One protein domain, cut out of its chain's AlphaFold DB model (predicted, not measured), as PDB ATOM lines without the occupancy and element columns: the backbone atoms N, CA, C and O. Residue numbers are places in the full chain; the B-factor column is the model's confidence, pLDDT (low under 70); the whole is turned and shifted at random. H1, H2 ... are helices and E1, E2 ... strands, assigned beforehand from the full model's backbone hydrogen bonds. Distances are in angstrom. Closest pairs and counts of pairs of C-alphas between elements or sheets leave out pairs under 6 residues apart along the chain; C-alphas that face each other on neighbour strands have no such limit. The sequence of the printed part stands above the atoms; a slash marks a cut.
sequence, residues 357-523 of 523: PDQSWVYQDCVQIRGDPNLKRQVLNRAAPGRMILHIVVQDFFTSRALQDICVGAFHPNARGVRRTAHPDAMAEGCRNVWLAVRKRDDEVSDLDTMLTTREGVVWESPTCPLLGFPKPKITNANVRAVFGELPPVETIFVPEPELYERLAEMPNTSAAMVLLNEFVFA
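Overview. This is residues 357 to 523 of the 523 residues of the protein "Predicted protein" of Phaeodactylum tricornutum (strain CCAP 1055/1) (UniProt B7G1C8). A twisted sheet of five strands forms a long wall, with H5 lying across the middle of one face and H2 and H4 on that same face nearer one end. The short H3 sits on the opposite face beside the first residue of E2 and the last residue of E3, while H1 only grazes the sheet. The printed part has 167 residues with five named strands and five named helices, along the chain E1 H1 E2 E3 E4 H2 H3 E5 H4 H5; the sheet's order is E1 E4 E3 E2 E5, mixed. The class is mixed helices and strands, with under half of the residues in named elements. The whole is compact, with a radius of gyration of the C-alphas of 15.8 A, yet elongated, spanning 52 by 34 by 33 A.

Arrangement. E2, residues 386 to 395, E3, residues 402 to 411, and E4, residues 431 to 440, form a meander, each strand the antiparallel neighbour of the one before; E2 and E3 are a hairpin, and so are E3 and E4. N 392 and O 406 are 2.8 A apart, and N 407 and O 437 are 2.8 A apart, both within hydrogen-bond range. Edge strand E1, residues 362 to 370, is antiparallel to E4, with N 367 and O 434 at 2.9 A. Edge strand E5, residues 491 to 496, is parallel to E2, with N 393 and O 493 at 2.8 A. H5, residues 512 to 520, runs across the strands, at 88 degrees to E2 on the local plane and at a height over the sheet of 8.0 A; its closest C-alpha pair with E4 is Ala 513 and Leu 436, 5.7 A. H4, residues 497 to 505, stands up from the sheet and touches H5, the C-alphas of Leu 504 and Ala 512 being 6.6 A apart. H2, residues 448 to 453, lies over E4 and touches H4 at a steep tilt of 38 degrees, the closest C-alphas being those of Leu 448 and Tyr 501, 6.0 A. H3, residues 480 to 484, lies over E2 on the opposite face. H1, residues 373 to 378, only grazes the sheet with residues 375 to 378. In the five helices every O i to N i+4 pair is within hydrogen-bond range.

Along the chain. E1 begins at C-alpha 362 (103.532, 170.163, 122.574) and measures 24.7 A; E2, E3 and E4 measure 27.2, 27.3 and 29.9 A, and E5 16.3 A. H4 and H5 each measure 12.1 A, and H5 ends at C-alpha 520 (83.989, 171.508, 114.153).

Size, cuts and confidence. The C-alphas of Phe 398 and His 423, the two farthest apart, are 52.4 A apart. The printed part has no cut. The links E3 to E4, 19 residues, and H2 to H3, 26 residues, are long. The mean pLDDT of the printed part is 88.5; residues 357 to 358 and 454 to 473 are under 70.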
ATOM      1  N   PRO A 357     111.750 167.944 109.924       61.28
ATOM      2  CA  PRO A 357     112.172 166.685 110.535       61.28
ATOM      3  C   PRO A 357     112.177 166.683 112.072       61.28
ATOM      4  O   PRO A 357     112.111 165.600 112.650       61.28
ATOM      5  N   ASP A 358     112.177 167.846 112.736       68.69
ATOM      6  CA  ASP A 358     112.491 167.927 114.173       68.69
ATOM      7  C   ASP A 358     111.402 168.538 115.068       68.69
ATOM      8  O   ASP A 358     111.593 168.670 116.278       68.69
ATOM      9  N   GLN A 359     110.226 168.866 114.531       82.00
ATOM     10  CA  GLN A 359     109.167 169.456 115.350       82.00
ATOM     11  C   GLN A 359     108.366 168.389 116.104       82.00
ATOM     12  O   GLN A 359     107.739 167.501 115.518       82.00
ATOM     13  N   SER A 360     108.403 168.480 117.432       88.31
ATOM     14  CA  SER A 360     107.645 167.641 118.356       88.31
ATOM     15  C   SER A 360     106.276 168.239 118.671       88.31
ATOM     16  O   SER A 360     106.115 169.455 118.692       88.31
ATOM     17  N   TRP A 361     105.318 167.386 119.014       91.75
ATOM     18  CA  TRP A 361     104.058 167.787 119.620       91.75
ATOM     19  C   TRP A 361     104.267 168.370 121.020       91.75
ATOM     20  O   TRP A 361     104.958 167.797 121.867       91.75
ATOM     21  N   VAL A 362     103.608 169.486 121.284       90.25
ATOM     22  CA  VAL A 362     103.532 170.163 122.574       90.25
ATOM     23  C   VAL A 362     102.093 170.054 123.055       90.25
ATOM     24  O   VAL A 362     101.169 170.470 122.366       90.25
ATOM     25  N   TYR A 363     101.881 169.458 124.224       90.62
ATOM     26  CA  TYR A 363     100.550 169.397 124.823       90.62
ATOM     27  C   TYR A 363     100.260 170.722 125.512       90.62
ATOM     28  O   TYR A 363     100.986 171.080 126.438       90.62
ATOM     29  N   GLN A 364      99.212 171.408 125.070       90.19
ATOM     30  CA  GLN A 364      98.858 172.733 125.576       90.19
ATOM     31  C   GLN A 364      97.739 172.673 126.617       90.19
ATOM     32  O   GLN A 364      97.773 173.407 127.598       90.19
ATOM     33  N   ASP A 365      96.777 171.757 126.457       88.38
ATOM     34  CA  ASP A 365      95.612 171.688 127.343       88.38
ATOM     35  C   ASP A 365      95.257 170.242 127.713       88.38
ATOM     36  O   ASP A 365      95.467 169.295 126.945       88.38
ATOM     37  N   CYS A 366      94.704 170.071 128.914       90.62
ATOM     38  CA  CYS A 366      93.992 168.869 129.306       90.62
ATOM     39  C   CYS A 366      92.936 169.179 130.365       90.62
ATOM     40  O   CYS A 366      93.253 169.389 131.537       90.62
ATOM     41  N   VAL A 367      91.673 169.073 129.973       91.25
ATOM     42  CA  VAL A 367      90.521 169.382 130.818       91.25
ATOM     43  C   VAL A 367      89.685 168.130 131.072       91.25
ATOM     44  O   VAL A 367      89.481 167.297 130.189       91.25
ATOM     45  N   GLN A 368      89.193 167.968 132.298       93.25
ATOM     46  CA  GLN A 368      88.237 166.914 132.624       93.25
ATOM     47  C   GLN A 368      86.809 167.438 132.465       93.25
ATOM     48  O   GLN A 368      86.391 168.351 133.169       93.25
ATOM     49  N   ILE A 369      86.047 166.813 131.573       95.12
ATOM     50  CA  ILE A 369      84.662 167.163 131.267       95.12
ATOM     51  C   ILE A 369      83.739 166.077 131.808       95.12
ATOM     52  O   ILE A 369      83.932 164.886 131.546       95.12
ATOM     53  N   ARG A 370      82.721 166.469 132.576       96.50
ATOM     54  CA  ARG A 370      81.750 165.550 133.181       96.50
ATOM     55  C   ARG A 370      80.426 165.602 132.436       96.50
ATOM     56  O   ARG A 370      79.894 166.670 132.180       96.50
ATOM     57  N   GLY A 371      79.850 164.435 132.169       95.12
ATOM     58  CA  GLY A 371      78.454 164.327 131.746       95.12
ATOM     59  C   GLY A 371      78.194 164.523 130.254       95.12
ATOM     60  O   GLY A 371      77.146 164.060 129.813       95.12
ATOM     61  N   ASP A 372      79.137 165.081 129.495       97.00
ATOM     62  CA  ASP A 372      78.950 165.425 128.084       97.00
ATOM     63  C   ASP A 372      78.555 164.209 127.209       97.00
ATOM     64  O   ASP A 372      79.280 163.203 127.172       97.00
ATOM     65  N   PRO A 373      77.395 164.252 126.523       96.81
ATOM     66  CA  PRO A 373      76.890 163.123 125.751       96.81
ATOM     67  C   PRO A 373      77.662 162.893 124.447       96.81
ATOM     68  O   PRO A 373      77.722 161.753 123.985       96.81
ATOM     69  N   ASN A 374      78.255 163.927 123.852       97.44
ATOM     70  CA  ASN A 374      78.984 163.816 122.592       97.44
ATOM     71  C   ASN A 374      80.352 163.166 122.829       97.44
ATOM     72  O   ASN A 374      80.681 162.165 122.195       97.44
ATOM     73  N   LEU A 375      81.085 163.607 123.852       97.00
ATOM     74  CA  LEU A 375      82.320 162.969 124.310       97.00
ATOM     75  C   LEU A 375      82.090 161.527 124.770       97.00
ATOM     76  O   LEU A 375      82.914 160.654 124.497       97.00
ATOM     77  N   LYS A 376      80.962 161.237 125.435       95.94
ATOM     78  CA  LYS A 376      80.595 159.858 125.796       95.94
ATOM     79  C   LYS A 376      80.337 158.980 124.576       95.94
ATOM     80  O   LYS A 376      80.679 157.804 124.637       95.94
ATOM     81  N   ARG A 377      79.767 159.513 123.488       96.00
ATOM     82  CA  ARG A 377      79.611 158.768 122.226       96.00
ATOM     83  C   ARG A 377      80.964 158.465 121.580       96.00
ATOM     84  O   ARG A 377      81.143 157.362 121.075       96.00
ATOM     85  N   GLN A 378      81.912 159.403 121.644       96.75
ATOM     86  CA  GLN A 378      83.253 159.224 121.072       96.75
ATOM     87  C   GLN A 378      84.147 158.292 121.906       96.75
ATOM     88  O   GLN A 378      84.908 157.498 121.357       96.75
ATOM     89  N   VAL A 379      84.046 158.358 123.236       96.69
ATOM     90  CA  VAL A 379      84.786 157.511 124.181       96.69
ATOM     91  C   VAL A 379      83.781 156.803 125.082       96.69
ATOM     92  O   VAL A 379      83.393 157.300 126.140       96.69
ATOM     93  N   LEU A 380      83.336 155.622 124.656       93.50
ATOM     94  CA  LEU A 380      82.201 154.930 125.273       93.50
ATOM     95  C   LEU A 380      82.479 154.488 126.709       93.50
ATOM     96  O   LEU A 380      81.675 154.724 127.609       93.50
ATOM     97  N   ASN A 381      83.615 153.831 126.939       94.62
ATOM     98  CA  ASN A 381      83.904 153.183 128.212       94.62
ATOM     99  C   ASN A 381      85.412 153.018 128.440       94.62
ATOM    100  O   ASN A 381      86.240 153.274 127.571       94.62
ATOM    101  N   ARG A 382      85.773 152.529 129.626       93.50
ATOM    102  CA  ARG A 382      87.166 152.265 130.018       93.50
ATOM    103  C   ARG A 382      87.883 151.150 129.237       93.50
ATOM    104  O   ARG A 382      89.076 150.967 129.470       93.50
ATOM    105  N   ALA A 383      87.182 150.364 128.413       90.75
ATOM    106  CA  ALA A 383      87.761 149.282 127.608       90.75
ATOM    107  C   ALA A 383      88.179 149.754 126.204       90.75
ATOM    108  O   ALA A 383      89.145 149.226 125.664       90.75
ATOM    109  N   ALA A 384      87.500 150.767 125.660       86.25
ATOM    110  CA  ALA A 384      87.864 151.496 124.443       86.25
ATOM    111  C   ALA A 384      88.201 152.944 124.832       86.25
ATOM    112  O   ALA A 384      87.370 153.843 124.682       86.25
ATOM    113  N   PRO A 385      89.366 153.164 125.463       89.88
ATOM    114  CA  PRO A 385      89.462 154.224 126.442       89.88
ATOM    115  C   PRO A 385      89.934 155.546 125.866       89.88
ATOM    116  O   PRO A 385      89.820 156.528 126.577       89.88
ATOM    117  N   GLY A 386      90.449 155.583 124.639       95.56
ATOM    118  CA  GLY A 386      90.976 156.786 124.005       95.56
ATOM    119  C   GLY A 386      90.454 156.937 122.584       95.56
ATOM    120  O   GLY A 386      90.144 155.945 121.922       95.56
ATOM    121  N   ARG A 387      90.360 158.182 122.120       96.69
ATOM    122  CA  ARG A 387      89.968 158.537 120.755       96.69
ATOM    123  C   ARG A 387      90.608 159.875 120.391       96.69
ATOM    124  O   ARG A 387      90.369 160.870 121.071       96.69
ATOM    125  N   MET A 388      91.375 159.919 119.307       97.25
ATOM    126  CA  MET A 388      91.629 161.180 118.604       97.25
ATOM    127  C   MET A 388      90.344 161.594 117.896       97.25
ATOM    128  O   MET A 388      89.783 160.805 117.133       97.25
ATOM    129  N   ILE A 389      89.854 162.791 118.191       98.00
ATOM    130  CA  ILE A 389      88.558 163.257 117.703       98.00
ATOM    131  C   ILE A 389      88.777 164.214 116.538       98.00
ATOM    132  O   ILE A 389      88.246 163.976 115.463       98.00
ATOM    133  N   LEU A 390      89.613 165.231 116.719       98.38
ATOM    134  CA  LEU A 390      89.807 166.285 115.734       98.38
ATOM    135  C   LEU A 390      91.288 166.447 115.405       98.38
ATOM    136  O   LEU A 390      92.142 166.441 116.295       98.38
ATOM    137  N   HIS A 391      91.584 166.613 114.123       97.94
ATOM    138  CA  HIS A 391      92.872 167.082 113.630       97.94
ATOM    139  C   HIS A 391      92.645 168.303 112.738       97.94
ATOM    140  O   HIS A 391      91.878 168.248 111.786       97.94
ATOM    141  N   ILE A 392      93.291 169.413 113.068       97.69
ATOM    142  CA  ILE A 392      93.237 170.660 112.311       97.69
ATOM    143  C   ILE A 392      94.613 170.884 111.703       97.69
ATOM    144  O   ILE A 392      95.613 170.922 112.421       97.69
ATOM    145  N   VAL A 393      94.657 171.046 110.388       96.56
ATOM    146  CA  VAL A 393      95.825 171.548 109.671       96.56
ATOM    147  C   VAL A 393      95.627 173.048 109.497       96.56
ATOM    148  O   VAL A 393      94.818 173.481 108.678       96.56
ATOM    149  N   VAL A 394      96.344 173.835 110.295       96.94
ATOM    150  CA  VAL A 394      96.297 175.295 110.219       96.94
ATOM    151  C   VAL A 394      97.085 175.737 108.999       96.94
ATOM    152  O   VAL A 394      98.248 175.356 108.842       96.94
ATOM    153  N   GLN A 395      96.453 176.521 108.137       96.38
ATOM    154  CA  GLN A 395      97.059 177.034 106.918       96.38
ATOM    155  C   GLN A 395      97.327 178.527 107.034       96.38
ATOM    156  O   GLN A 395      96.515 179.278 107.570       96.38
ATOM    157  N   ASP A 396      98.451 178.950 106.476       95.12
ATOM    158  CA  ASP A 396      98.686 180.354 106.193       95.12
ATOM    159  C   ASP A 396      97.640 180.847 105.190       95.12
ATOM    160  O   ASP A 396      97.379 180.197 104.172       95.12
ATOM    161  N   PHE A 397      97.051 182.004 105.476       95.06
ATOM    162  CA  PHE A 397      95.956 182.555 104.686       95.06
ATOM    163  C   PHE A 397      96.387 182.894 103.253       95.06
ATOM    164  O   PHE A 397      95.615 182.704 102.315       95.06
ATOM    165  N   PHE A 398      97.628 183.352 103.061       95.25
ATOM    166  CA  PHE A 398      98.102 183.817 101.756       95.25
ATOM    167  C   PHE A 398      98.707 182.700 100.907       95.25
ATOM    168  O   PHE A 398      98.455 182.616  99.707       95.25
ATOM    169  N   THR A 399      99.513 181.832 101.512       94.94
ATOM    170  CA  THR A 399     100.244 180.774 100.805       94.94
ATOM    171  C   THR A 399      99.517 179.434 100.815       94.94
ATOM    172  O   THR A 399      99.938 178.514 100.114       94.94
ATOM    173  N   SER A 400      98.458 179.283 101.625       93.75
ATOM    174  CA  SER A 400      97.782 178.003 101.902       93.75
ATOM    175  C   SER A 400      98.717 176.906 102.439       93.75
ATOM    176  O   SER A 400      98.335 175.731 102.543       93.75
ATOM    177  N   ARG A 401      99.958 177.259 102.794       93.56
ATOM    178  CA  ARG A 401     100.939 176.337 103.355       93.56
ATOM    179  C   ARG A 401     100.528 176.004 104.780       93.56
ATOM    180  O   ARG A 401     100.126 176.869 105.544       93.56
ATOM    181  N   ALA A 402     100.651 174.737 105.155       93.12
ATOM    182  CA  ALA A 402     100.376 174.325 106.522       93.12
ATOM    183  C   ALA A 402     101.435 174.887 107.489       93.12
ATOM    184  O   ALA A 402     102.613 174.537 107.367       93.12
ATOM    185  N   LEU A 403     100.997 175.705 108.446       93.88
ATOM    186  CA  LEU A 403     101.819 176.350 109.473       93.88
ATOM    187  C   LEU A 403     101.984 175.476 110.714       93.88
ATOM    188  O   LEU A 403     103.082 175.346 111.254       93.88
ATOM    189  N   GLN A 404     100.902 174.832 111.153       94.94
ATOM    190  CA  GLN A 404     100.912 173.944 112.312       94.94
ATOM    191  C   GLN A 404      99.768 172.930 112.270       94.94
ATOM    192  O   GLN A 404      98.765 173.111 111.584       94.94
ATOM    193  N   ASP A 405      99.920 171.847 113.019       95.75
ATOM    194  CA  ASP A 405      98.885 170.859 113.279       95.75
ATOM    195  C   ASP A 405      98.376 171.002 114.710       95.75
ATOM    196  O   ASP A 405      99.161 171.067 115.657       95.75
ATOM    197  N   ILE A 406      97.060 170.954 114.881       97.12
ATOM    198  CA  ILE A 406      96.411 170.877 116.189       97.12
ATOM    199  C   ILE A 406      95.655 169.558 116.249       97.12
ATOM    200  O   ILE A 406      94.875 169.232 115.358       97.12
ATOM    201  N   CYS A 407      95.873 168.773 117.297       97.44
ATOM    202  CA  CYS A 407      95.144 167.538 117.528       97.44
ATOM    203  C   CYS A 407      94.421 167.596 118.868       97.44
ATOM    204  O   CYS A 407      95.022 167.903 119.900       97.44
ATOM    205  N   VAL A 408      93.131 167.265 118.839       97.62
ATOM    206  CA  VAL A 408      92.282 167.153 120.018       97.62
ATOM    207  C   VAL A 408      91.802 165.718 120.143       97.62
ATOM    208  O   VAL A 408      91.262 165.120 119.205       97.62
ATOM    209  N   GLY A 409      91.968 165.152 121.328       97.31
ATOM    210  CA  GLY A 409      91.435 163.838 121.638       97.31
ATOM    211  C   GLY A 409      90.878 163.772 123.040       97.31
ATOM    212  O   GLY A 409      91.003 164.698 123.836       97.31
ATOM    213  N   ALA A 410      90.247 162.650 123.345       97.25
ATOM    214  CA  ALA A 410      89.700 162.397 124.662       97.25
ATOM    215  C   ALA A 410      90.024 160.981 125.117       97.25
ATOM    216  O   ALA A 410      90.165 160.063 124.306       97.25
ATOM    217  N   PHE A 411      90.099 160.795 126.432       96.75
ATOM    218  CA  PHE A 411      90.209 159.479 127.034       96.75
ATOM    219  C   PHE A 411      89.407 159.331 128.327       96.75
ATOM    220  O   PHE A 411      89.002 160.292 128.984       96.75
ATOM    221  N   HIS A 412      89.176 158.080 128.707       96.25
ATOM    222  CA  HIS A 412      88.476 157.692 129.911       96.25
ATOM    223  C   HIS A 412      89.453 157.663 131.102       96.25
ATOM    224  O   HIS A 412      90.408 156.882 131.084       96.25
ATOM    225  N   PRO A 413      89.218 158.416 132.191       94.19
ATOM    226  CA  PRO A 413      90.153 158.488 133.323       94.19
ATOM    227  C   PRO A 413      90.362 157.136 134.034       94.19
ATOM    228  O   PRO A 413      91.469 156.825 134.465       94.19
ATOM    229  N   ASN A 414      89.331 156.279 134.092       94.69
ATOM    230  CA  ASN A 414      89.424 154.912 134.644       94.69
ATOM    231  C   ASN A 414      90.108 153.863 133.744       94.69
ATOM    232  O   ASN A 414      90.184 152.682 134.121       94.69
ATOM    233  N   ALA A 415      90.584 154.239 132.557       94.00
ATOM    234  CA  ALA A 415      91.216 153.303 131.635       94.00
ATOM    235  C   ALA A 415      92.434 152.604 132.252       94.00
ATOM    236  O   ALA A 415      93.185 153.184 133.044       94.00
ATOM    237  N   ARG A 416      92.659 151.342 131.872       91.75
ATOM    238  CA  ARG A 416      93.872 150.616 132.276       91.75
ATOM    239  C   ARG A 416      95.100 151.337 131.707       91.75
ATOM    240  O   ARG A 416      95.134 151.643 130.523       91.75
ATOM    241  N   GLY A 417      96.089 151.614 132.555       87.75
ATOM    242  CA  GLY A 417      97.307 152.342 132.174       87.75
ATOM    243  C   GLY A 417      97.192 153.873 132.218       87.75
ATOM    244  O   GLY A 417      98.213 154.548 132.121       87.75
ATOM    245  N   VAL A 418      95.983 154.414 132.399       90.31
ATOM    246  CA  VAL A 418      95.742 155.849 132.638       90.31
ATOM    247  C   VAL A 418      95.431 156.105 134.108       90.31
ATOM    248  O   VAL A 418      95.990 157.023 134.710       90.31
ATOM    249  N   ARG A 419      94.550 155.290 134.706       90.38
ATOM    250  CA  ARG A 419      94.171 155.456 136.112       90.38
ATOM    251  C   ARG A 419      95.384 155.317 137.031       90.38
ATOM    252  O   ARG A 419      96.221 154.435 136.842       90.38
ATOM    253  N   ARG A 420      95.443 156.166 138.058       84.81
ATOM    254  CA  ARG A 420      96.507 156.148 139.080       84.81
ATOM    255  C   ARG A 420      96.249 155.114 140.176       84.81
ATOM    256  O   ARG A 420      97.178 154.648 140.823       84.81
ATOM    257  N   THR A 421      94.985 154.765 140.388       89.56
ATOM    258  CA  THR A 421      94.526 153.834 141.419       89.56
ATOM    259  C   THR A 421      94.355 152.424 140.857       89.56
ATOM    260  O   THR A 421      94.073 152.227 139.674       89.56
ATOM    261  N   ALA A 422      94.486 151.408 141.717       92.00
ATOM    262  CA  ALA A 422      94.246 150.019 141.322       92.00
ATOM    263  C   ALA A 422      92.794 149.810 140.849       92.00
ATOM    264  O   ALA A 422      92.551 149.197 139.801       92.00
ATOM    265  N   HIS A 423      91.849 150.387 141.594       94.44
ATOM    266  CA  HIS A 423      90.417 150.311 141.333       94.44
ATOM    267  C   HIS A 423      89.915 151.528 140.542       94.44
ATOM    268  O   HIS A 423      90.440 152.628 140.731       94.44
ATOM    269  N   PRO A 424      88.922 151.339 139.652       93.88
ATOM    270  CA  PRO A 424      88.276 152.443 138.955       93.88
ATOM    271  C   PRO A 424      87.528 153.338 139.950       93.88
ATOM    272  O   PRO A 424      86.881 152.835 140.867       93.88
ATOM    273  N   ASP A 425      87.604 154.649 139.748       94.44
ATOM    274  CA  ASP A 425      86.859 155.627 140.535       94.44
ATOM    275  C   ASP A 425      85.439 155.780 139.973       94.44
ATOM    276  O   ASP A 425      85.250 156.185 138.824       94.44
ATOM    277  N   ALA A 426      84.426 155.462 140.779       95.62
ATOM    278  CA  ALA A 426      83.025 155.557 140.376       95.62
ATOM    279  C   ALA A 426      82.616 156.988 139.982       95.62
ATOM    280  O   ALA A 426      81.789 157.161 139.086       95.62
ATOM    281  N   MET A 427      83.219 158.011 140.597       93.94
ATOM    282  CA  MET A 427      82.910 159.411 140.283       93.94
ATOM    283  C   MET A 427      83.443 159.823 138.909       93.94
ATOM    284  O   MET A 427      82.831 160.650 138.229       93.94
ATOM    285  N   ALA A 428      84.532 159.192 138.467       93.06
ATOM    286  CA  ALA A 428      85.180 159.459 137.192       93.06
ATOM    287  C   ALA A 428      84.546 158.707 136.002       93.06
ATOM    288  O   ALA A 428      84.914 158.958 134.855       93.06
ATOM    289  N   GLU A 429      83.587 157.802 136.233       94.25
ATOM    290  CA  GLU A 429      82.956 157.007 135.163       94.25
ATOM    291  C   GLU A 429      82.171 157.883 134.170       94.25
ATOM    292  O   GLU A 429      82.169 157.651 132.957       94.25
ATOM    293  N   GLY A 430      81.550 158.950 134.679       95.19
ATOM    294  CA  GLY A 430      80.830 159.936 133.875       95.19
ATOM    295  C   GLY A 430      81.716 161.007 133.234       95.19
ATOM    296  O   GLY A 430      81.168 161.896 132.581       95.19
ATOM    297  N   CYS A 431      83.035 160.950 133.432       95.75
ATOM    298  CA  CYS A 431      83.979 161.983 133.010       95.75
ATOM    299  C   CYS A 431      84.839 161.531 131.828       95.75
ATOM    300  O   CYS A 431      85.155 160.348 131.691       95.75
ATOM    301  N   ARG A 432      85.269 162.479 130.997       96.06
ATOM    302  CA  ARG A 432      86.268 162.293 129.940       96.06
ATOM    303  C   ARG A 432      87.334 163.363 130.076       96.06
ATOM    304  O   ARG A 432      87.012 164.519 130.321       96.06
ATOM    305  N   ASN A 433      88.589 162.971 129.935       94.81
ATOM    306  CA  ASN A 433      89.693 163.915 129.901       94.81
ATOM    307  C   ASN A 433      89.976 164.236 128.440       94.81
ATOM    308  O   ASN A 433      90.327 163.336 127.680       94.81
ATOM    309  N   VAL A 434      89.783 165.491 128.062       95.75
ATOM    310  CA  VAL A 434      90.040 166.021 126.725       95.75
ATOM    311  C   VAL A 434      91.420 166.652 126.742       95.75
ATOM    312  O   VAL A 434      91.710 167.421 127.650       95.75
ATOM    313  N   TRP A 435      92.269 166.317 125.778       95.25
ATOM    314  CA  TRP A 435      93.618 166.856 125.632       95.25
ATOM    315  C   TRP A 435      93.773 167.553 124.284       95.25
ATOM    316  O   TRP A 435      93.147 167.152 123.301       95.25
ATOM    317  N   LEU A 436      94.646 168.557 124.246       94.94
ATOM    318  CA  LEU A 436      95.032 169.285 123.043       94.94
ATOM    319  C   LEU A 436      96.553 169.265 122.896       94.94
ATOM    320  O   LEU A 436      97.286 169.558 123.842       94.94
ATOM    321  N   ALA A 437      97.018 168.910 121.703       94.50
ATOM    322  CA  ALA A 437      98.423 168.927 121.333       94.50
ATOM    323  C   ALA A 437      98.626 169.725 120.046       94.50
ATOM    324  O   ALA A 437      97.836 169.609 119.112       94.50
ATOM    325  N   VAL A 438      99.705 170.496 119.993       94.38
ATOM    326  CA  VAL A 438     100.086 171.336 118.857       94.38
ATOM    327  C   VAL A 438     101.443 170.886 118.349       94.38
ATOM    328  O   VAL A 438     102.354 170.646 119.136       94.38
ATOM    329  N   ARG A 439     101.603 170.774 117.038       93.31
ATOM    330  CA  ARG A 439     102.894 170.577 116.387       93.31
ATOM    331  C   ARG A 439     103.059 171.671 115.349       93.31
ATOM    332  O   ARG A 439     102.340 171.692 114.358       93.31
ATOM    333  N   LYS A 440     104.031 172.549 115.557       92.50
ATOM    334  CA  LYS A 440     104.426 173.522 114.537       92.50
ATOM    335  C   LYS A 440     105.008 172.797 113.322       92.50
ATOM    336  O   LYS A 440     105.523 171.690 113.497       92.50
ATOM    337  N   ARG A 441     104.867 173.382 112.126       90.56
ATOM    338  CA  ARG A 441     105.511 172.962 110.861       90.56
ATOM    339  C   ARG A 441     106.590 173.942 110.397       90.56
ATOM    340  O   ARG A 441     107.473 173.550 109.633       90.56
ATOM    341  N   ASP A 442     106.514 175.184 110.862       86.94
ATOM    342  CA  ASP A 442     107.492 176.248 110.637       86.94
ATOM    343  C   ASP A 442     107.885 176.892 111.978       86.94
ATOM    344  O   ASP A 442     107.193 176.707 112.981       86.94
ATOM    345  N   ASP A 443     109.017 177.590 112.007       85.44
ATOM    346  CA  ASP A 443     109.495 178.323 113.188       85.44
ATOM    347  C   ASP A 443     108.874 179.729 113.285       85.44
ATOM    348  O   ASP A 443     109.156 180.480 114.222       85.44
ATOM    349  N   GLU A 444     108.010 180.077 112.330       86.19
ATOM    350  CA  GLU A 444     107.200 181.287 112.361       86.19
ATOM    351  C   GLU A 444     106.322 181.325 113.623       86.19
ATOM    352  O   GLU A 444     105.802 180.312 114.110       86.19
ATOM    353  N   VAL A 445     106.215 182.519 114.206       83.75
ATOM    354  CA  VAL A 445     105.378 182.753 115.384       83.75
ATOM    355  C   VAL A 445     103.935 182.808 114.905       83.75
ATOM    356  O   VAL A 445     103.594 183.688 114.123       83.75
ATOM    357  N   SER A 446     103.116 181.865 115.367       89.75
ATOM    358  CA  SER A 446     101.682 181.842 115.090       89.75
ATOM    359  C   SER A 446     100.958 182.632 116.173       89.75
ATOM    360  O   SER A 446     101.202 182.424 117.367       89.75
ATOM    361  N   ASP A 447     100.024 183.495 115.782       90.38
ATOM    362  CA  ASP A 447      99.218 184.274 116.732       90.38
ATOM    363  C   ASP A 447      98.327 183.357 117.593       90.38
ATOM    364  O   ASP A 447      97.977 183.675 118.737       90.38
ATOM    365  N   LEU A 448      98.040 182.152 117.089       93.94
ATOM    366  CA  LEU A 448      97.315 181.110 117.810       93.94
ATOM    367  C   LEU A 448      98.075 180.582 119.026       93.94
ATOM    368  O   LEU A 448      97.433 180.116 119.964       93.94
ATOM    369  N   ASP A 449      99.410 180.638 119.053       91.25
ATOM    370  CA  ASP A 449     100.191 180.091 120.171       91.25
ATOM    371  C   ASP A 449      99.783 180.726 121.502       91.25
ATOM    372  O   ASP A 449      99.644 180.036 122.517       91.25
ATOM    373  N   THR A 450      99.536 182.038 121.488       88.38
ATOM    374  CA  THR A 450      99.109 182.785 122.671       88.38
ATOM    375  C   THR A 450      97.728 182.329 123.127       88.38
ATOM    376  O   THR A 450      97.542 182.092 124.318       88.38
ATOM    377  N   MET A 451      96.795 182.125 122.195       90.38
ATOM    378  CA  MET A 451      95.415 181.709 122.479       90.38
ATOM    379  C   MET A 451      95.314 180.247 122.929       90.38
ATOM    380  O   MET A 451      94.493 179.902 123.775       90.38
ATOM    381  N   LEU A 452      96.166 179.377 122.386       91.06
ATOM    382  CA  LEU A 452      96.203 177.958 122.738       91.06
ATOM    383  C   LEU A 452      96.901 177.708 124.083       91.06
ATOM    384  O   LEU A 452      96.625 176.693 124.720       91.06
ATOM    385  N   THR A 453      97.788 178.615 124.512       83.44
ATOM    386  CA  THR A 453      98.583 178.475 125.747       83.44
ATOM    387  C   THR A 453      98.035 179.309 126.910       83.44
ATOM    388  O   THR A 453      98.141 178.909 128.071       83.44
ATOM    389  N   THR A 454      97.468 180.485 126.632       66.44
ATOM    390  CA  THR A 454      97.113 181.483 127.650       66.44
ATOM    391  C   THR A 454      95.615 181.480 127.900       66.44
ATOM    392  O   THR A 454      94.829 181.775 127.007       66.44
ATOM    393  N   ARG A 455      95.217 181.238 129.150       63.38
ATOM    394  CA  ARG A 455      93.866 181.533 129.629       63.38
ATOM    395  C   ARG A 455      93.972 182.494 130.810       63.38
ATOM    396  O   ARG A 455      94.667 182.207 131.780       63.38
ATOM    397  N   GLU A 456      93.329 183.654 130.685       57.47
ATOM    398  CA  GLU A 456      93.154 184.653 131.757       57.47
ATOM    399  C   GLU A 456      94.448 185.194 132.408       57.47
ATOM    400  O   GLU A 456      94.465 185.517 133.592       57.47
ATOM    401  N   GLY A 457      95.564 185.294 131.672       56.09
ATOM    402  CA  GLY A 457      96.812 185.880 132.200       56.09
ATOM    403  C   GLY A 457      97.475 185.085 133.336       56.09
ATOM    404  O   GLY A 457      98.537 185.471 133.828       56.09
ATOM    405  N   VAL A 458      96.892 183.951 133.726       56.00
ATOM    406  CA  VAL A 458      97.497 182.970 134.618       56.00
ATOM    407  C   VAL A 458      98.170 181.949 133.720       56.00
ATOM    408  O   VAL A 458      97.503 181.175 133.035       56.00
ATOM    409  N   VAL A 459      99.506 181.948 133.706       56.56
ATOM    410  CA  VAL A 459     100.275 180.844 133.126       56.56
ATOM    411  C   VAL A 459      99.752 179.577 133.785       56.56
ATOM    412  O   VAL A 459      99.938 179.383 134.988       56.56
ATOM    413  N   TRP A 460      99.023 178.756 133.029       51.94
ATOM    414  CA  TRP A 460      98.487 177.513 133.551       51.94
ATOM    415  C   TRP A 460      99.704 176.641 133.862       51.94
ATOM    416  O   TRP A 460     100.298 176.031 132.973       51.94
ATOM    417  N   GLU A 461     100.119 176.592 135.128       53.53
ATOM    418  CA  GLU A 461     100.953 175.509 135.636       53.53
ATOM    419  C   GLU A 461     100.087 174.260 135.565       53.53
ATOM    420  O   GLU A 461      99.501 173.882 136.571       53.53
ATOM    421  N   SER A 462      99.912 173.714 134.354       48.44
ATOM    422  CA  SER A 462      98.845 172.785 133.998       48.44
ATOM    423  C   SER A 462      98.664 171.758 135.104       48.44
ATOM    424  O   SER A 462      99.484 170.830 135.190       48.44
ATOM    425  N   PRO A 463      97.678 171.932 136.018       45.09
ATOM    426  CA  PRO A 463      97.649 171.138 137.217       45.09
ATOM    427  C   PRO A 463      97.197 169.769 136.759       45.09
ATOM    428  O   PRO A 463      96.019 169.486 136.571       45.09
ATOM    429  N   THR A 464      98.168 168.891 136.555       51.81
ATOM    430  CA  THR A 464      97.963 167.463 136.383       51.81
ATOM    431  C   THR A 464      97.203 167.034 135.126       51.81
ATOM    432  O   THR A 464      96.385 166.121 135.208       51.81
ATOM    433  N   CYS A 465      97.547 167.540 133.936       56.84
ATOM    434  CA  CYS A 465      97.269 166.749 132.731       56.84
ATOM    435  C   CYS A 465      97.860 165.337 132.946       56.84
ATOM    436  O   CYS A 465      99.072 165.212 133.136       56.84
ATOM    437  N   PRO A 466      97.076 164.244 132.958       54.56
ATOM    438  CA  PRO A 466      97.611 162.906 133.202       54.56
ATOM    439  C   PRO A 466      98.543 162.424 132.090       54.56
ATOM    440  O   PRO A 466      99.129 161.364 132.240       54.56
ATOM    441  N   LEU A 467      98.674 163.172 130.990       62.97
ATOM    442  CA  LEU A 467      99.675 162.957 129.943       62.97
ATOM    443  C   LEU A 467     100.961 163.766 130.172       62.97
ATOM    444  O   LEU A 467     101.998 163.406 129.625       62.97
ATOM    445  N   LEU A 468     100.898 164.834 130.979       57.41
ATOM    446  CA  LEU A 468     102.017 165.732 131.309       57.41
ATOM    447  C   LEU A 468     102.463 165.643 132.772       57.41
ATOM    448  O   LEU A 468     103.392 166.336 133.177       57.41
ATOM    449  N   GLY A 469     101.777 164.843 133.587       51.16
ATOM    450  CA  GLY A 469     101.911 164.890 135.034       51.16
ATOM    451  C   GLY A 469     103.358 164.714 135.488       51.16
ATOM    452  O   GLY A 469     103.958 163.647 135.375       51.16
ATOM    453  N   PHE A 470     103.912 165.752 136.091       46.28
ATOM    454  CA  PHE A 470     105.070 165.598 136.952       46.28
ATOM    455  C   PHE A 470     104.657 164.819 138.219       46.28
ATOM    456  O   PHE A 470     103.561 165.038 138.736       46.28
ATOM    457  N   PRO A 471     105.480 163.883 138.734       52.53
ATOM    458  CA  PRO A 471     106.821 163.536 138.264       52.53
ATOM    459  C   PRO A 471     106.893 162.404 137.216       52.53
ATOM    460  O   PRO A 471     108.010 162.052 136.848       52.53
ATOM    461  N   LYS A 472     105.771 161.824 136.755       59.78
ATOM    462  CA  LYS A 472     105.613 161.043 135.496       59.78
ATOM    463  C   LYS A 472     104.193 160.460 135.429       59.78
ATOM    464  O   LYS A 472     103.878 159.535 136.177       59.78
ATOM    465  N   PRO A 473     103.383 160.865 134.450       56.34
ATOM    466  CA  PRO A 473     103.018 159.883 133.445       56.34
ATOM    467  C   PRO A 473     103.619 160.292 132.111       56.34
ATOM    468  O   PRO A 473     103.289 161.315 131.529       56.34
ATOM    469  N   LYS A 474     104.521 159.443 131.633       74.50
ATOM    470  CA  LYS A 474     104.965 159.443 130.248       74.50
ATOM    471  C   LYS A 474     103.997 158.541 129.498       74.50
ATOM    472  O   LYS A 474     103.703 157.451 129.989       74.50
ATOM    473  N   ILE A 475     103.499 158.960 128.342       86.69
ATOM    474  CA  ILE A 475     102.794 158.032 127.458       86.69
ATOM    475  C   ILE A 475     103.761 156.878 127.154       86.69
ATOM    476  O   ILE A 475     104.923 157.078 126.806       86.69
ATOM    477  N   THR A 476     103.310 155.657 127.398       87.00
ATOM    478  CA  THR A 476     104.088 154.423 127.283       87.00
ATOM    479  C   THR A 476     103.412 153.481 126.304       87.00
ATOM    480  O   THR A 476     102.220 153.601 126.023       87.00
ATOM    481  N   ASN A 477     104.142 152.456 125.866       83.94
ATOM    482  CA  ASN A 477     103.576 151.365 125.070       83.94
ATOM    483  C   ASN A 477     102.332 150.730 125.712       83.94
ATOM    484  O   ASN A 477     101.453 150.257 125.000       83.94
ATOM    485  N   ALA A 478     102.244 150.728 127.045       86.25
ATOM    486  CA  ALA A 478     101.149 150.094 127.767       86.25
ATOM    487  C   ALA A 478      99.855 150.926 127.789       86.25
ATOM    488  O   ALA A 478      98.783 150.357 127.985       86.25
ATOM    489  N   ASN A 479      99.932 152.251 127.617       90.06
ATOM    490  CA  ASN A 479      98.771 153.141 127.730       90.06
ATOM    491  C   ASN A 479      98.509 154.009 126.492       90.06
ATOM    492  O   ASN A 479      97.478 154.668 126.441       90.06
ATOM    493  N   VAL A 480      99.366 153.965 125.472       90.75
ATOM    494  CA  VAL A 480      99.211 154.739 124.229       90.75
ATOM    495  C   VAL A 480      97.832 154.569 123.584       90.75
ATOM    496  O   VAL A 480      97.177 155.552 123.250       90.75
ATOM    497  N   ARG A 481      97.334 153.330 123.510       91.38
ATOM    498  CA  ARG A 481      95.994 153.016 122.985       91.38
ATOM    499  C   ARG A 481      94.877 153.530 123.887       91.38
ATOM    500  O   ARG A 481      93.820 153.912 123.406       91.38
ATOM    501  N   ALA A 482      95.110 153.565 125.196       93.19
ATOM    502  CA  ALA A 482      94.143 154.106 126.141       93.19
ATOM    503  C   ALA A 482      94.024 155.632 126.054       93.19
ATOM    504  O   ALA A 482      92.995 156.163 126.448       93.19
ATOM    505  N   VAL A 483      95.049 156.320 125.544       93.50
ATOM    506  CA  VAL A 483      95.073 157.782 125.407       93.50
ATOM    507  C   VAL A 483      94.606 158.222 124.022       93.50
ATOM    508  O   VAL A 483      93.686 159.028 123.911       93.50
ATOM    509  N   PHE A 484      95.232 157.697 122.968       94.75
ATOM    510  CA  PHE A 484      94.979 158.130 121.591       94.75
ATOM    511  C   PHE A 484      93.916 157.287 120.879       94.75
ATOM    512  O   PHE A 484      93.361 157.711 119.868       94.75
ATOM    513  N   GLY A 485      93.608 156.102 121.402       94.25
ATOM    514  CA  GLY A 485      92.772 155.131 120.707       94.25
ATOM    515  C   GLY A 485      93.521 154.369 119.622       94.25
ATOM    516  O   GLY A 485      94.749 154.438 119.510       94.25
ATOM    517  N   GLU A 486      92.741 153.621 118.844       91.62
ATOM    518  CA  GLU A 486      93.230 152.734 117.779       91.62
ATOM    519  C   GLU A 486      92.798 153.167 116.370       91.62
ATOM    520  O   GLU A 486      93.279 152.626 115.381       91.62
ATOM    521  N   LEU A 487      91.885 154.135 116.271       93.75
ATOM    522  CA  LEU A 487      91.317 154.595 115.004       93.75
ATOM    523  C   LEU A 487      91.855 156.004 114.670       93.75
ATOM    524  O   LEU A 487      92.172 156.762 115.598       93.75
ATOM    525  N   PRO A 488      91.916 156.392 113.381       94.88
ATOM    526  CA  PRO A 488      92.329 157.737 112.958       94.88
ATOM    527  C   PRO A 488      91.393 158.827 113.505       94.88
ATOM    528  O   PRO A 488      90.300 158.480 113.967       94.88
ATOM    529  N   PRO A 489      91.778 160.123 113.473       96.88
ATOM    530  CA  PRO A 489      90.905 161.221 113.901       96.88
ATOM    531  C   PRO A 489      89.497 161.095 113.306       96.88
ATOM    532  O   PRO A 489      89.347 160.615 112.184       96.88
ATOM    533  N   VAL A 490      88.466 161.463 114.072       96.69
ATOM    534  CA  VAL A 490      87.073 161.416 113.592       96.69
ATOM    535  C   VAL A 490      86.890 162.401 112.446       96.69
ATOM    536  O   VAL A 490      86.380 162.004 111.406       96.69
ATOM    537  N   GLU A 491      87.368 163.633 112.624       97.50
ATOM    538  CA  GLU A 491      87.382 164.659 111.583       97.50
ATOM    539  C   GLU A 491      88.812 165.180 111.395       97.50
ATOM    540  O   GLU A 491      89.590 165.310 112.348       97.50
ATOM    541  N   THR A 492      89.168 165.463 110.143       97.25
ATOM    542  CA  THR A 492      90.382 166.199 109.782       97.25
ATOM    543  C   THR A 492      89.987 167.379 108.913       97.25
ATOM    544  O   THR A 492      89.363 167.179 107.872       97.25
ATOM    545  N   ILE A 493      90.340 168.589 109.336       97.56
ATOM    546  CA  ILE A 493      89.957 169.832 108.661       97.56
ATOM    547  C   ILE A 493      91.177 170.698 108.364       97.56
ATOM    548  O   ILE A 493      92.204 170.609 109.036       97.56
ATOM    549  N   PHE A 494      91.034 171.551 107.359       97.31
ATOM    550  CA  PHE A 494      92.015 172.554 106.972       97.31
ATOM    551  C   PHE A 494      91.379 173.914 107.217       97.31
ATOM    552  O   PHE A 494      90.276 174.155 106.729       97.31
ATOM    553  N   VAL A 495      92.028 174.750 108.023       97.88
ATOM    554  CA  VAL A 495      91.461 176.034 108.456       97.88
ATOM    555  C   VAL A 495      92.538 177.109 108.329       97.88
ATOM    556  O   VAL A 495      93.650 176.893 108.827       97.88
ATOM    557  N   PRO A 496      92.252 178.249 107.677       97.75
ATOM    558  CA  PRO A 496      93.147 179.396 107.697       97.75
ATOM    559  C   PRO A 496      93.368 179.906 109.125       97.75
ATOM    560  O   PRO A 496      92.437 179.964 109.925       97.75
ATOM    561  N   GLU A 497      94.594 180.310 109.447       97.19
ATOM    562  CA  GLU A 497      94.945 180.823 110.776       97.19
ATOM    563  C   GLU A 497      94.019 181.950 111.285       97.19
ATOM    564  O   GLU A 497      93.571 181.837 112.430       97.19
ATOM    565  N   PRO A 498      93.653 182.976 110.482       96.94
ATOM    566  CA  PRO A 498      92.789 184.062 110.955       96.94
ATOM    567  C   PRO A 498      91.396 183.587 111.379       96.94
ATOM    568  O   PRO A 498      90.896 184.005 112.418       96.94
ATOM    569  N   GLU A 499      90.797 182.662 110.622       97.31
ATOM    570  CA  GLU A 499      89.484 182.098 110.954       97.31
ATOM    571  C   GLU A 499      89.549 181.363 112.295       97.31
ATOM    572  O   GLU A 499      88.710 181.558 113.170       97.31
ATOM    573  N   LEU A 500      90.586 180.546 112.495       97.19
ATOM    574  CA  LEU A 500      90.754 179.818 113.747       97.19
ATOM    575  C   LEU A 500      90.993 180.757 114.938       97.19
ATOM    576  O   LEU A 500      90.516 180.484 116.043       97.19
ATOM    577  N   TYR A 501      91.719 181.853 114.713       96.56
ATOM    578  CA  TYR A 501      91.973 182.875 115.721       96.56
ATOM    579  C   TYR A 501      90.671 183.544 116.170       96.56
ATOM    580  O   TYR A 501      90.416 183.612 117.372       96.56
ATOM    581  N   GLU A 502      89.819 183.961 115.227       96.12
ATOM    582  CA  GLU A 502      88.510 184.562 115.515       96.12
ATOM    583  C   GLU A 502      87.646 183.634 116.381       96.12
ATOM    584  O   GLU A 502      87.165 184.046 117.439       96.12
ATOM    585  N   ARG A 503      87.550 182.345 116.023       95.56
ATOM    586  CA  ARG A 503      86.775 181.356 116.800       95.56
ATOM    587  C   ARG A 503      87.272 181.183 118.231       95.56
ATOM    588  O   ARG A 503      86.477 181.017 119.155       95.56
ATOM    589  N   LEU A 504      88.589 181.187 118.434       94.81
ATOM    590  CA  LEU A 504      89.170 181.081 119.773       94.81
ATOM    591  C   LEU A 504      89.008 182.386 120.567       94.81
ATOM    592  O   LEU A 504      88.815 182.336 121.783       94.81
ATOM    593  N   ALA A 505      89.049 183.538 119.894       94.06
ATOM    594  CA  ALA A 505      88.892 184.856 120.501       94.06
ATOM    595  C   ALA A 505      87.463 185.132 120.993       94.06
ATOM    596  O   ALA A 505      87.293 185.841 121.982       94.06
ATOM    597  N   GLU A 506      86.446 184.537 120.364       94.06
ATOM    598  CA  GLU A 506      85.045 184.654 120.792       94.06
ATOM    599  C   GLU A 506      84.768 184.002 122.160       94.06
ATOM    600  O   GLU A 506      83.839 184.400 122.866       94.06
ATOM    601  N   MET A 507      85.567 183.010 122.570       89.25
ATOM    602  CA  MET A 507      85.340 182.227 123.791       89.25
ATOM    603  C   MET A 507      86.600 182.103 124.672       89.25
ATOM    604  O   MET A 507      87.025 180.986 124.988       89.25
ATOM    605  N   PRO A 508      87.166 183.221 125.168       85.75
ATOM    606  CA  PRO A 508      88.439 183.223 125.903       85.75
ATOM    607  C   PRO A 508      88.353 182.490 127.252       85.75
ATOM    608  O   PRO A 508      89.345 181.984 127.775       85.75
ATOM    609  N   ASN A 509      87.143 182.391 127.806       87.69
ATOM    610  CA  ASN A 509      86.880 181.765 129.098       87.69
ATOM    611  C   ASN A 509      86.544 180.274 128.971       87.69
ATOM    612  O   ASN A 509      86.046 179.695 129.934       87.69
ATOM    613  N   THR A 510      86.796 179.635 127.828       89.62
ATOM    614  CA  THR A 510      86.561 178.198 127.606       89.62
ATOM    615  C   THR A 510      87.875 177.504 127.245       89.62
ATOM    616  O   THR A 510      88.799 178.119 126.729       89.62
ATOM    617  N   SER A 511      88.001 176.208 127.549       91.06
ATOM    618  CA  SER A 511      89.136 175.412 127.058       91.06
ATOM    619  C   SER A 511      89.156 175.444 125.529       91.06
ATOM    620  O   SER A 511      88.143 175.110 124.908       91.06
ATOM    621  N   ALA A 512      90.301 175.787 124.930       93.88
ATOM    622  CA  ALA A 512      90.464 175.798 123.476       93.88
ATOM    623  C   ALA A 512      90.075 174.444 122.865       93.88
ATOM    624  O   ALA A 512      89.378 174.389 121.858       93.88
ATOM    625  N   ALA A 513      90.415 173.336 123.533       95.12
ATOM    626  CA  ALA A 513      90.014 172.000 123.102       95.12
ATOM    627  C   ALA A 513      88.491 171.859 122.961       95.12
ATOM    628  O   ALA A 513      88.012 171.275 121.992       95.12
ATOM    629  N   MET A 514      87.725 172.405 123.908       95.31
ATOM    630  CA  MET A 514      86.264 172.345 123.875       95.31
ATOM    631  C   MET A 514      85.657 173.298 122.850       95.31
ATOM    632  O   MET A 514      84.698 172.906 122.193       95.31
ATOM    633  N   VAL A 515      86.222 174.497 122.679       96.06
ATOM    634  CA  VAL A 515      85.812 175.434 121.618       96.06
ATOM    635  C   VAL A 515      85.917 174.755 120.254       96.06
ATOM    636  O   VAL A 515      84.933 174.673 119.525       96.06
ATOM    637  N   LEU A 516      87.079 174.166 119.962       97.19
ATOM    638  CA  LEU A 516      87.338 173.501 118.686       97.19
ATOM    639  C   LEU A 516      86.437 172.279 118.460       97.19
ATOM    640  O   LEU A 516      85.967 172.054 117.348       97.19
ATOM    641  N   LEU A 517      86.176 171.479 119.499       97.62
ATOM    642  CA  LEU A 517      85.266 170.337 119.378       97.62
ATOM    643  C   LEU A 517      83.817 170.768 119.145       97.62
ATOM    644  O   LEU A 517      83.127 170.145 118.340       97.62
ATOM    645  N   ASN A 518      83.361 171.812 119.837       96.88
ATOM    646  CA  ASN A 518      82.009 172.330 119.665       96.88
ATOM    647  C   ASN A 518      81.804 172.881 118.256       96.88
ATOM    648  O   ASN A 518      80.807 172.539 117.636       96.88
ATOM    649  N   GLU A 519      82.766 173.646 117.743       96.69
ATOM    650  CA  GLU A 519      82.666 174.282 116.428       96.69
ATOM    651  C   GLU A 519      82.726 173.271 115.276       96.69
ATOM    652  O   GLU A 519      81.927 173.322 114.346       96.69
ATOM    653  N   PHE A 520      83.670 172.326 115.327       97.25
ATOM    654  CA  PHE A 520      83.989 171.508 114.153       97.25
ATOM    655  C   PHE A 520      83.462 170.076 114.203       97.25
ATOM    656  O   PHE A 520      83.493 169.383 113.186       97.25
ATOM    657  N   VAL A 521      83.019 169.593 115.368       97.12
ATOM    658  CA  VAL A 521      82.627 168.182 115.540       97.12
ATOM    659  C   VAL A 521      81.231 168.027 116.130       97.12
ATOM    660  O   VAL A 521      80.525 167.089 115.763       97.12
ATOM    661  N   PHE A 522      80.841 168.881 117.077       96.19
ATOM    662  CA  PHE A 522      79.557 168.761 117.776       96.19
ATOM    663  C   PHE A 522      78.475 169.728 117.279       96.19
ATOM    664  O   PHE A 522      77.357 169.641 117.793       96.19
ATOM    665  N   ALA A 523      78.812 170.607 116.330       89.12
ATOM    666  CA  ALA A 523      77.907 171.563 115.695       89.12
ATOM    667  C   ALA A 523      76.812 170.906 114.842       89.12
ATOM    668  O   ALA A 523      77.044 169.801 114.290       89.12
TER     669      ALA A 523